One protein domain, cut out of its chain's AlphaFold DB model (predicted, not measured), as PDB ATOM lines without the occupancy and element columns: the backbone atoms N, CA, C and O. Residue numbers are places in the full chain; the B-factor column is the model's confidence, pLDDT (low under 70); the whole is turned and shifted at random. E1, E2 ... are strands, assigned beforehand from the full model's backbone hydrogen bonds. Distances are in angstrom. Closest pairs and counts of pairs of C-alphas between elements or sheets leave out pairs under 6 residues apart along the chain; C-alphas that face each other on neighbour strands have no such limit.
ATOM      1  N   THR A  62      -9.209 -48.323 -29.180       86.75
ATOM      2  CA  THR A  62      -8.664 -48.073 -30.505       86.75
ATOM      3  C   THR A  62      -7.189 -47.734 -30.374       86.75
ATOM      4  O   THR A  62      -6.789 -46.899 -29.560       86.75
ATOM      5  N   GLY A  63      -6.370 -48.392 -31.194       85.88
ATOM      6  CA  GLY A  63      -4.958 -48.072 -31.340       85.88
ATOM      7  C   GLY A  63      -4.676 -47.403 -32.673       85.88
ATOM      8  O   GLY A  63      -5.182 -47.822 -33.712       85.88
ATOM      9  N   ARG A  64      -3.840 -46.367 -32.642       84.44
ATOM     10  CA  ARG A  64      -3.310 -45.692 -33.829       84.44
ATOM     11  C   ARG A  64      -1.791 -45.648 -33.735       84.44
ATOM     12  O   ARG A  64      -1.233 -45.470 -32.653       84.44
ATOM     13  N   GLY A  65      -1.128 -45.813 -34.871       81.19
ATOM     14  CA  GLY A  65       0.322 -45.905 -34.945       81.19
ATOM     15  C   GLY A  65       0.866 -45.476 -36.293       81.19
ATOM     16  O   GLY A  65       0.138 -45.486 -37.286       81.19
ATOM     17  N   GLY A  66       2.137 -45.087 -36.301       76.38
ATOM     18  CA  GLY A  66       2.854 -44.689 -37.505       76.38
ATOM     19  C   GLY A  66       3.420 -45.862 -38.312       76.38
ATOM     20  O   GLY A  66       2.801 -46.915 -38.469       76.38
ATOM     21  N   SER A  67       4.610 -45.649 -38.873       75.31
ATOM     22  CA  SER A  67       5.263 -46.599 -39.777       75.31
ATOM     23  C   SER A  67       5.710 -47.886 -39.075       75.31
ATOM     24  O   SER A  67       6.189 -47.877 -37.944       75.31
ATOM     25  N   TRP A  68       5.617 -49.002 -39.801       76.81
ATOM     26  CA  TRP A  68       6.137 -50.315 -39.399       76.81
ATOM     27  C   TRP A  68       7.507 -50.616 -40.028       76.81
ATOM     28  O   TRP A  68       7.900 -51.776 -40.126       76.81
ATOM     29  N   ASP A  69       8.226 -49.594 -40.499       80.69
ATOM     30  CA  ASP A  69       9.517 -49.729 -41.196       80.69
ATOM     31  C   ASP A  69      10.713 -50.054 -40.280       80.69
ATOM     32  O   ASP A  69      11.844 -50.156 -40.752       80.69
ATOM     33  N   GLY A  70      10.469 -50.250 -38.982       77.56
ATOM     34  CA  GLY A  70      11.510 -50.512 -37.990       77.56
ATOM     35  C   GLY A  70      12.123 -49.249 -37.382       77.56
ATOM     36  O   GLY A  70      13.019 -49.365 -36.547       77.56
ATOM     37  N   SER A  71      11.636 -48.061 -37.745       85.06
ATOM     38  CA  SER A  71      12.003 -46.797 -37.106       85.06
ATOM     39  C   SER A  71      11.033 -46.458 -35.970       85.06
ATOM     40  O   SER A  71       9.835 -46.738 -36.074       85.06
ATOM     41  N   PRO A  72      11.507 -45.828 -34.881       86.06
ATOM     42  CA  PRO A  72      10.626 -45.272 -33.864       86.06
ATOM     43  C   PRO A  72       9.620 -44.282 -34.462       86.06
ATOM     44  O   PRO A  72       9.983 -43.431 -35.272       86.06
ATOM     45  N   THR A  73       8.363 -44.391 -34.044       88.88
ATOM     46  CA  THR A  73       7.268 -43.536 -34.505       88.88
ATOM     47  C   THR A  73       6.280 -43.246 -33.377       88.88
ATOM     48  O   THR A  73       6.422 -43.753 -32.262       88.88
ATOM     49  N   GLY A  74       5.296 -42.395 -33.656       89.44
ATOM     50  CA  GLY A  74       4.230 -42.055 -32.727       89.44
ATOM     51  C   GLY A  74       3.168 -43.153 -32.637       89.44
ATOM     52  O   GLY A  74       2.678 -43.647 -33.653       89.44
ATOM     53  N   TRP A  75       2.789 -43.495 -31.410       90.38
ATOM     54  CA  TRP A  75       1.717 -44.435 -31.094       90.38
ATOM     55  C   TRP A  75       0.723 -43.789 -30.142       90.38
ATOM     56  O   TRP A  75       1.071 -42.884 -29.379       90.38
ATOM     57  N   SER A  76      -0.522 -44.242 -30.196       91.88
ATOM     58  CA  SER A  76      -1.572 -43.800 -29.287       91.88
ATOM     59  C   SER A  76      -2.611 -44.890 -29.082       91.88
ATOM     60  O   SER A  76      -2.906 -45.665 -29.994       91.88
ATOM     61  N   LEU A  77      -3.163 -44.923 -27.877       92.19
ATOM     62  CA  LEU A  77      -4.329 -45.714 -27.512       92.19
ATOM     63  C   LEU A  77      -5.375 -44.777 -26.932       92.19
ATOM     64  O   LEU A  77      -5.030 -43.838 -26.219       92.19
ATOM     65  N   PHE A  78      -6.640 -45.046 -27.212       92.44
ATOM     66  CA  PHE A  78      -7.748 -44.351 -26.576       92.44
ATOM     67  C   PHE A  78      -8.988 -45.234 -26.526       92.44
ATOM     68  O   PHE A  78      -9.104 -46.211 -27.268       92.44
ATOM     69  N   GLY A  79      -9.925 -44.883 -25.657       91.75
ATOM     70  CA  GLY A  79     -11.167 -45.621 -25.504       91.75
ATOM     71  C   GLY A  79     -12.121 -44.960 -24.525       91.75
ATOM     72  O   GLY A  79     -11.855 -43.880 -23.988       91.75
ATOM     73  N   GLU A  80     -13.239 -45.634 -24.282       91.38
ATOM     74  CA  GLU A  80     -14.212 -45.201 -23.286       91.38
ATOM     75  C   GLU A  80     -13.865 -45.752 -21.896       91.38
ATOM     76  O   GLU A  80     -13.353 -46.865 -21.732       91.38
ATOM     77  N   VAL A  81     -14.179 -44.962 -20.876       88.50
ATOM     78  CA  VAL A  81     -14.237 -45.391 -19.482       88.50
ATOM     79  C   VAL A  81     -15.601 -46.066 -19.253       88.50
ATOM     80  O   VAL A  81     -16.620 -45.481 -19.623       88.50
ATOM     81  N   PRO A  82     -15.659 -47.279 -18.670       82.88
ATOM     82  CA  PRO A  82     -16.906 -47.984 -18.403       82.88
ATOM     83  C   PRO A  82     -17.829 -47.282 -17.407       82.88
ATOM     84  O   PRO A  82     -17.381 -46.575 -16.506       82.88
ATOM     85  N   GLU A  83     -19.130 -47.544 -17.538       74.25
ATOM     86  CA  GLU A  83     -20.152 -47.022 -16.630       74.25
ATOM     87  C   GLU A  83     -19.943 -47.519 -15.188       74.25
ATOM     88  O   GLU A  83     -19.712 -48.706 -14.947       74.25
ATOM     89  N   GLY A  84     -20.051 -46.604 -14.218       66.31
ATOM     90  CA  GLY A  84     -20.058 -46.939 -12.791       66.31
ATOM     91  C   GLY A  84     -18.719 -46.853 -12.048       66.31
ATOM     92  O   GLY A  84     -18.663 -47.299 -10.904       66.31
ATOM     93  N   GLY A  85     -17.657 -46.270 -12.618       52.47
ATOM     94  CA  GLY A  85     -16.392 -46.116 -11.889       52.47
ATOM     95  C   GLY A  85     -15.632 -44.818 -12.159       52.47
ATOM     96  O   GLY A  85     -15.498 -44.381 -13.296       52.47
ATOM     97  N   GLY A  86     -15.068 -44.233 -11.098       56.00
ATOM     98  CA  GLY A  86     -13.943 -43.292 -11.180       56.00
ATOM     99  C   GLY A  86     -12.661 -44.069 -11.461       56.00
ATOM    100  O   GLY A  86     -11.825 -44.220 -10.580       56.00
ATOM    101  N   VAL A  87     -12.613 -44.702 -12.631       64.75
ATOM    102  CA  VAL A  87     -11.693 -45.799 -12.916       64.75
ATOM    103  C   VAL A  87     -10.298 -45.286 -13.258       64.75
ATOM    104  O   VAL A  87     -10.135 -44.564 -14.242       64.75
ATOM    105  N   ASP A  88      -9.304 -45.744 -12.498       80.00
ATOM    106  CA  ASP A  88      -7.897 -45.654 -12.879       80.00
ATOM    107  C   ASP A  88      -7.664 -46.497 -14.139       80.00
ATOM    108  O   ASP A  88      -7.886 -47.713 -14.158       80.00
ATOM    109  N   VAL A  89      -7.267 -45.831 -15.220       88.44
ATOM    110  CA  VAL A  89      -6.792 -46.492 -16.433       88.44
ATOM    111  C   VAL A  89      -5.284 -46.637 -16.314       88.44
ATOM    112  O   VAL A  89      -4.589 -45.666 -16.018       88.44
ATOM    113  N   HIS A  90      -4.767 -47.831 -16.587       91.50
ATOM    114  CA  HIS A  90      -3.331 -48.074 -16.656       91.50
ATOM    115  C   HIS A  90      -2.970 -48.687 -18.000       91.50
ATOM    116  O   HIS A  90      -3.619 -49.619 -18.470       91.50
ATOM    117  N   VAL A  91      -1.907 -48.177 -18.613       92.44
ATOM    118  CA  VAL A  91      -1.327 -48.746 -19.829       92.44
ATOM    119  C   VAL A  91       0.111 -49.112 -19.525       92.44
ATOM    120  O   VAL A  91       0.882 -48.263 -19.091       92.44
ATOM    121  N   ARG A  92       0.474 -50.368 -19.784       94.25
ATOM    122  CA  ARG A  92       1.845 -50.860 -19.650       94.25
ATOM    123  C   ARG A  92       2.320 -51.464 -20.963       94.25
ATOM    124  O   ARG A  92       1.663 -52.343 -21.522       94.25
ATOM    125  N   LEU A  93       3.464 -50.994 -21.443       92.38
ATOM    126  CA  LEU A  93       4.132 -51.510 -22.636       92.38
ATOM    127  C   LEU A  93       5.008 -52.723 -22.288       92.38
ATOM    128  O   LEU A  93       5.331 -52.965 -21.123       92.38
ATOM    129  N   THR A  94       5.418 -53.497 -23.296       90.38
ATOM    130  CA  THR A  94       6.247 -54.701 -23.085       90.38
ATOM    131  C   THR A  94       7.621 -54.419 -22.483       90.38
ATOM    132  O   THR A  94       8.182 -55.294 -21.829       90.38
ATOM    133  N   ASP A  95       8.160 -53.216 -22.684       89.00
ATOM    134  CA  ASP A  95       9.420 -52.770 -22.080       89.00
ATOM    135  C   ASP A  95       9.266 -52.291 -20.618       89.00
ATOM    136  O   ASP A  95      10.252 -51.926 -19.981       89.00
ATOM    137  N   GLY A  96       8.043 -52.321 -20.075       91.75
ATOM    138  CA  GLY A  96       7.713 -51.859 -18.727       91.75
ATOM    139  C   GLY A  96       7.372 -50.372 -18.633       91.75
ATOM    140  O   GLY A  96       7.022 -49.912 -17.549       91.75
ATOM    141  N   THR A  97       7.436 -49.622 -19.735       93.12
ATOM    142  CA  THR A  97       7.035 -48.212 -19.774       93.12
ATOM    143  C   THR A  97       5.538 -48.067 -19.520       93.12
ATOM    144  O   THR A  97       4.726 -48.835 -20.042       93.12
ATOM    145  N   GLU A  98       5.170 -47.030 -18.770       94.62
ATOM    146  CA  GLU A  98       3.783 -46.661 -18.490       94.62
ATOM    147  C   GLU A  98       3.507 -45.256 -19.052       94.62
ATOM    148  O   GLU A  98       3.916 -44.260 -18.450       94.62
ATOM    149  N   PRO A  99       2.884 -45.147 -20.242       93.56
ATOM    150  CA  PRO A  99       2.531 -43.858 -20.824       93.56
ATOM    151  C   PRO A  99       1.544 -43.083 -19.947       93.56
ATOM    152  O   PRO A  99       0.629 -43.664 -19.363       93.56
ATOM    153  N   THR A 100       1.680 -41.756 -19.912       94.06
ATOM    154  CA  THR A 100       0.739 -40.879 -19.201       94.06
ATOM    155  C   THR A 100      -0.669 -41.016 -19.775       94.06
ATOM    156  O   THR A 100      -0.864 -40.927 -20.990       94.06
ATOM    157  N   HIS A 113       6.331 -42.481 -28.051       91.19
ATOM    158  CA  HIS A 113       7.188 -42.565 -29.225       91.19
ATOM    159  C   HIS A 113       8.126 -43.760 -29.079       91.19
ATOM    160  O   HIS A 113       8.820 -43.880 -28.071       91.19
ATOM    161  N   GLY A 114       8.154 -44.650 -30.065       90.06
ATOM    162  CA  GLY A 114       8.953 -45.868 -29.976       90.06
ATOM    163  C   GLY A 114       8.715 -46.833 -31.126       90.06
ATOM    164  O   GLY A 114       8.021 -46.520 -32.093       90.06
ATOM    165  N   LEU A 115       9.312 -48.017 -31.020       87.50
ATOM    166  CA  LEU A 115       8.996 -49.132 -31.909       87.50
ATOM    167  C   LEU A 115       7.583 -49.666 -31.612       87.50
ATOM    168  O   LEU A 115       7.086 -49.466 -30.499       87.50
ATOM    169  N   PRO A 116       6.935 -50.350 -32.573       82.44
ATOM    170  CA  PRO A 116       5.684 -51.037 -32.301       82.44
ATOM    171  C   PRO A 116       5.869 -52.065 -31.185       82.44
ATOM    172  O   PRO A 116       6.747 -52.925 -31.261       82.44
ATOM    173  N   GLN A 117       5.026 -51.988 -30.161       84.38
ATOM    174  CA  GLN A 117       5.049 -52.919 -29.042       84.38
ATOM    175  C   GLN A 117       3.646 -53.169 -28.505       84.38
ATOM    176  O   GLN A 117       2.799 -52.279 -28.537       84.38
ATOM    177  N   ALA A 118       3.397 -54.391 -28.034       86.06
ATOM    178  CA  ALA A 118       2.123 -54.736 -27.421       86.06
ATOM    179  C   ALA A 118       1.897 -53.917 -26.141       86.06
ATOM    180  O   ALA A 118       2.847 -53.534 -25.453       86.06
ATOM    181  N   ALA A 119       0.629 -53.678 -25.820       88.94
ATOM    182  CA  ALA A 119       0.230 -52.947 -24.628       88.94
ATOM    183  C   ALA A 119      -0.779 -53.767 -23.821       88.94
ATOM    184  O   ALA A 119      -1.707 -54.354 -24.380       88.94
ATOM    185  N   SER A 120      -0.601 -53.794 -22.504       90.31
ATOM    186  CA  SER A 120      -1.632 -54.219 -21.562       90.31
ATOM    187  C   SER A 120      -2.377 -52.981 -21.096       90.31
ATOM    188  O   SER A 120      -1.745 -52.025 -20.641       90.31
ATOM    189  N   VAL A 121      -3.698 -52.992 -21.224       89.69
ATOM    190  CA  VAL A 121      -4.562 -51.907 -20.769       89.69
ATOM    191  C   VAL A 121      -5.468 -52.428 -19.671       89.69
ATOM    192  O   VAL A 121      -6.237 -53.365 -19.875       89.69
ATOM    193  N   GLU A 122      -5.396 -51.803 -18.510       88.75
ATOM    194  CA  GLU A 122      -6.300 -52.046 -17.399       88.75
ATOM    195  C   GLU A 122      -7.295 -50.894 -17.333       88.75
ATOM    196  O   GLU A 122      -6.916 -49.728 -17.240       88.75
ATOM    197  N   VAL A 123      -8.579 -51.230 -17.427       83.81
ATOM    198  CA  VAL A 123      -9.693 -50.295 -17.300       83.81
ATOM    199  C   VAL A 123     -10.635 -50.868 -16.246       83.81
ATOM    200  O   VAL A 123     -11.562 -51.633 -16.531       83.81
ATOM    201  N   GLY A 124     -10.350 -50.539 -14.989       77.69
ATOM    202  CA  GLY A 124     -11.108 -51.014 -13.833       77.69
ATOM    203  C   GLY A 124     -10.850 -52.497 -13.600       77.69
ATOM    204  O   GLY A 124      -9.695 -52.904 -13.593       77.69
ATOM    205  N   PRO A 125     -11.879 -53.348 -13.432       72.19
ATOM    206  CA  PRO A 125     -11.663 -54.781 -13.224       72.19
ATOM    207  C   PRO A 125     -11.270 -55.530 -14.510       72.19
ATOM    208  O   PRO A 125     -11.146 -56.754 -14.486       72.19
ATOM    209  N   ARG A 126     -11.159 -54.841 -15.655       73.00
ATOM    210  CA  ARG A 126     -10.889 -55.459 -16.956       73.00
ATOM    211  C   ARG A 126      -9.457 -55.189 -17.387       73.00
ATOM    212  O   ARG A 126      -9.052 -54.037 -17.479       73.00
ATOM    213  N   THR A 127      -8.755 -56.253 -17.757       80.75
ATOM    214  CA  THR A 127      -7.467 -56.185 -18.451       80.75
ATOM    215  C   THR A 127      -7.665 -56.606 -19.901       80.75
ATOM    216  O   THR A 127      -8.246 -57.658 -20.177       80.75
ATOM    217  N   ILE A 128      -7.193 -55.783 -20.831       80.19
ATOM    218  CA  ILE A 128      -7.253 -56.006 -22.270       80.19
ATOM    219  C   ILE A 128      -5.824 -55.965 -22.804       80.19
ATOM    220  O   ILE A 128      -5.135 -54.952 -22.698       80.19
ATOM    221  N   SER A 129      -5.385 -57.066 -23.407       77.62
ATOM    222  CA  SER A 129      -4.112 -57.116 -24.122       77.62
ATOM    223  C   SER A 129      -4.328 -56.702 -25.570       77.62
ATOM    224  O   SER A 129      -5.071 -57.359 -26.299       77.62
ATOM    225  N   LEU A 130      -3.655 -55.637 -25.995       76.06
ATOM    226  CA  LEU A 130      -3.670 -55.170 -27.372       76.06
ATOM    227  C   LEU A 130      -2.395 -55.627 -28.080       76.06
ATOM    228  O   LEU A 130      -1.311 -55.090 -27.812       76.06
ATOM    229  N   PRO A 131      -2.490 -56.613 -28.990       65.94
ATOM    230  CA  PRO A 131      -1.389 -56.906 -29.881       65.94
ATOM    231  C   PRO A 131      -1.282 -55.752 -30.883       65.94
ATOM    232  O   PRO A 131      -2.142 -55.579 -31.743       65.94
TER     233      PRO A 131
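Overview. This is residues 62 to 100 and 113 to 131 of the 136 residues of an uncharacterized protein of Kineococcus xinjiangensis (UniProt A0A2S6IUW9). What does the printed part look like? A two-stranded hairpin, E1 and E2, lies over one face of a small three-stranded sheet, E3 to E5, with a gap between them; residues 81 to 88 join the two at one end. At the other end residues 113 to 114 pair antiparallel with residues 73 to 74 of E2. What is it built of? The class is all strand, E1 to E5 in that order with no named helix, though under half of the 58 printed residues, 27, are in named strands; the sheet's order is E3 - E4 - E5, all antiparallel. What is its outline? It is a rod spanning 41 by 19 by 19 A, only just loose, close to compact, with a radius of gyration of the C-alphas of 12.4 A.

Along the chain. Where is the hairpin? E1, residues 62 to 65, begins at C-alpha 62 (-8.664, -48.073, -30.505); E2, residues 73 to 80, measures 24.3 A. Where is the sheet? E3 is residues 89 to 93, 13.5 A, E4 residues 119 to 123, and E5 residues 126 to 130, ending at C-alpha 130 (-3.670, -55.170, -27.372).

Arrangement. How do neighbours pair? E1 and E2 form an antiparallel hairpin, with N 62 and O 78 2.9 A apart. E3 and E4 are antiparallel at 169 degrees, with N 92 and O 120 2.9 A apart. E4 and E5 form a hairpin at 158 degrees, with N 121 and O 128 2.8 A apart. Do the sheets touch? E1 and E2 are apart from E3, E4 and E5, E1 from E5 only just, at 8.2 A between closest C-alphas.

Size, cuts and confidence. Is anything missing? Residues 101 to 112 are not printed; C-alphas 100 and 113 are 12.0 A apart. Where is confidence low? Residues 84 to 87 and 131 have pLDDT under 70.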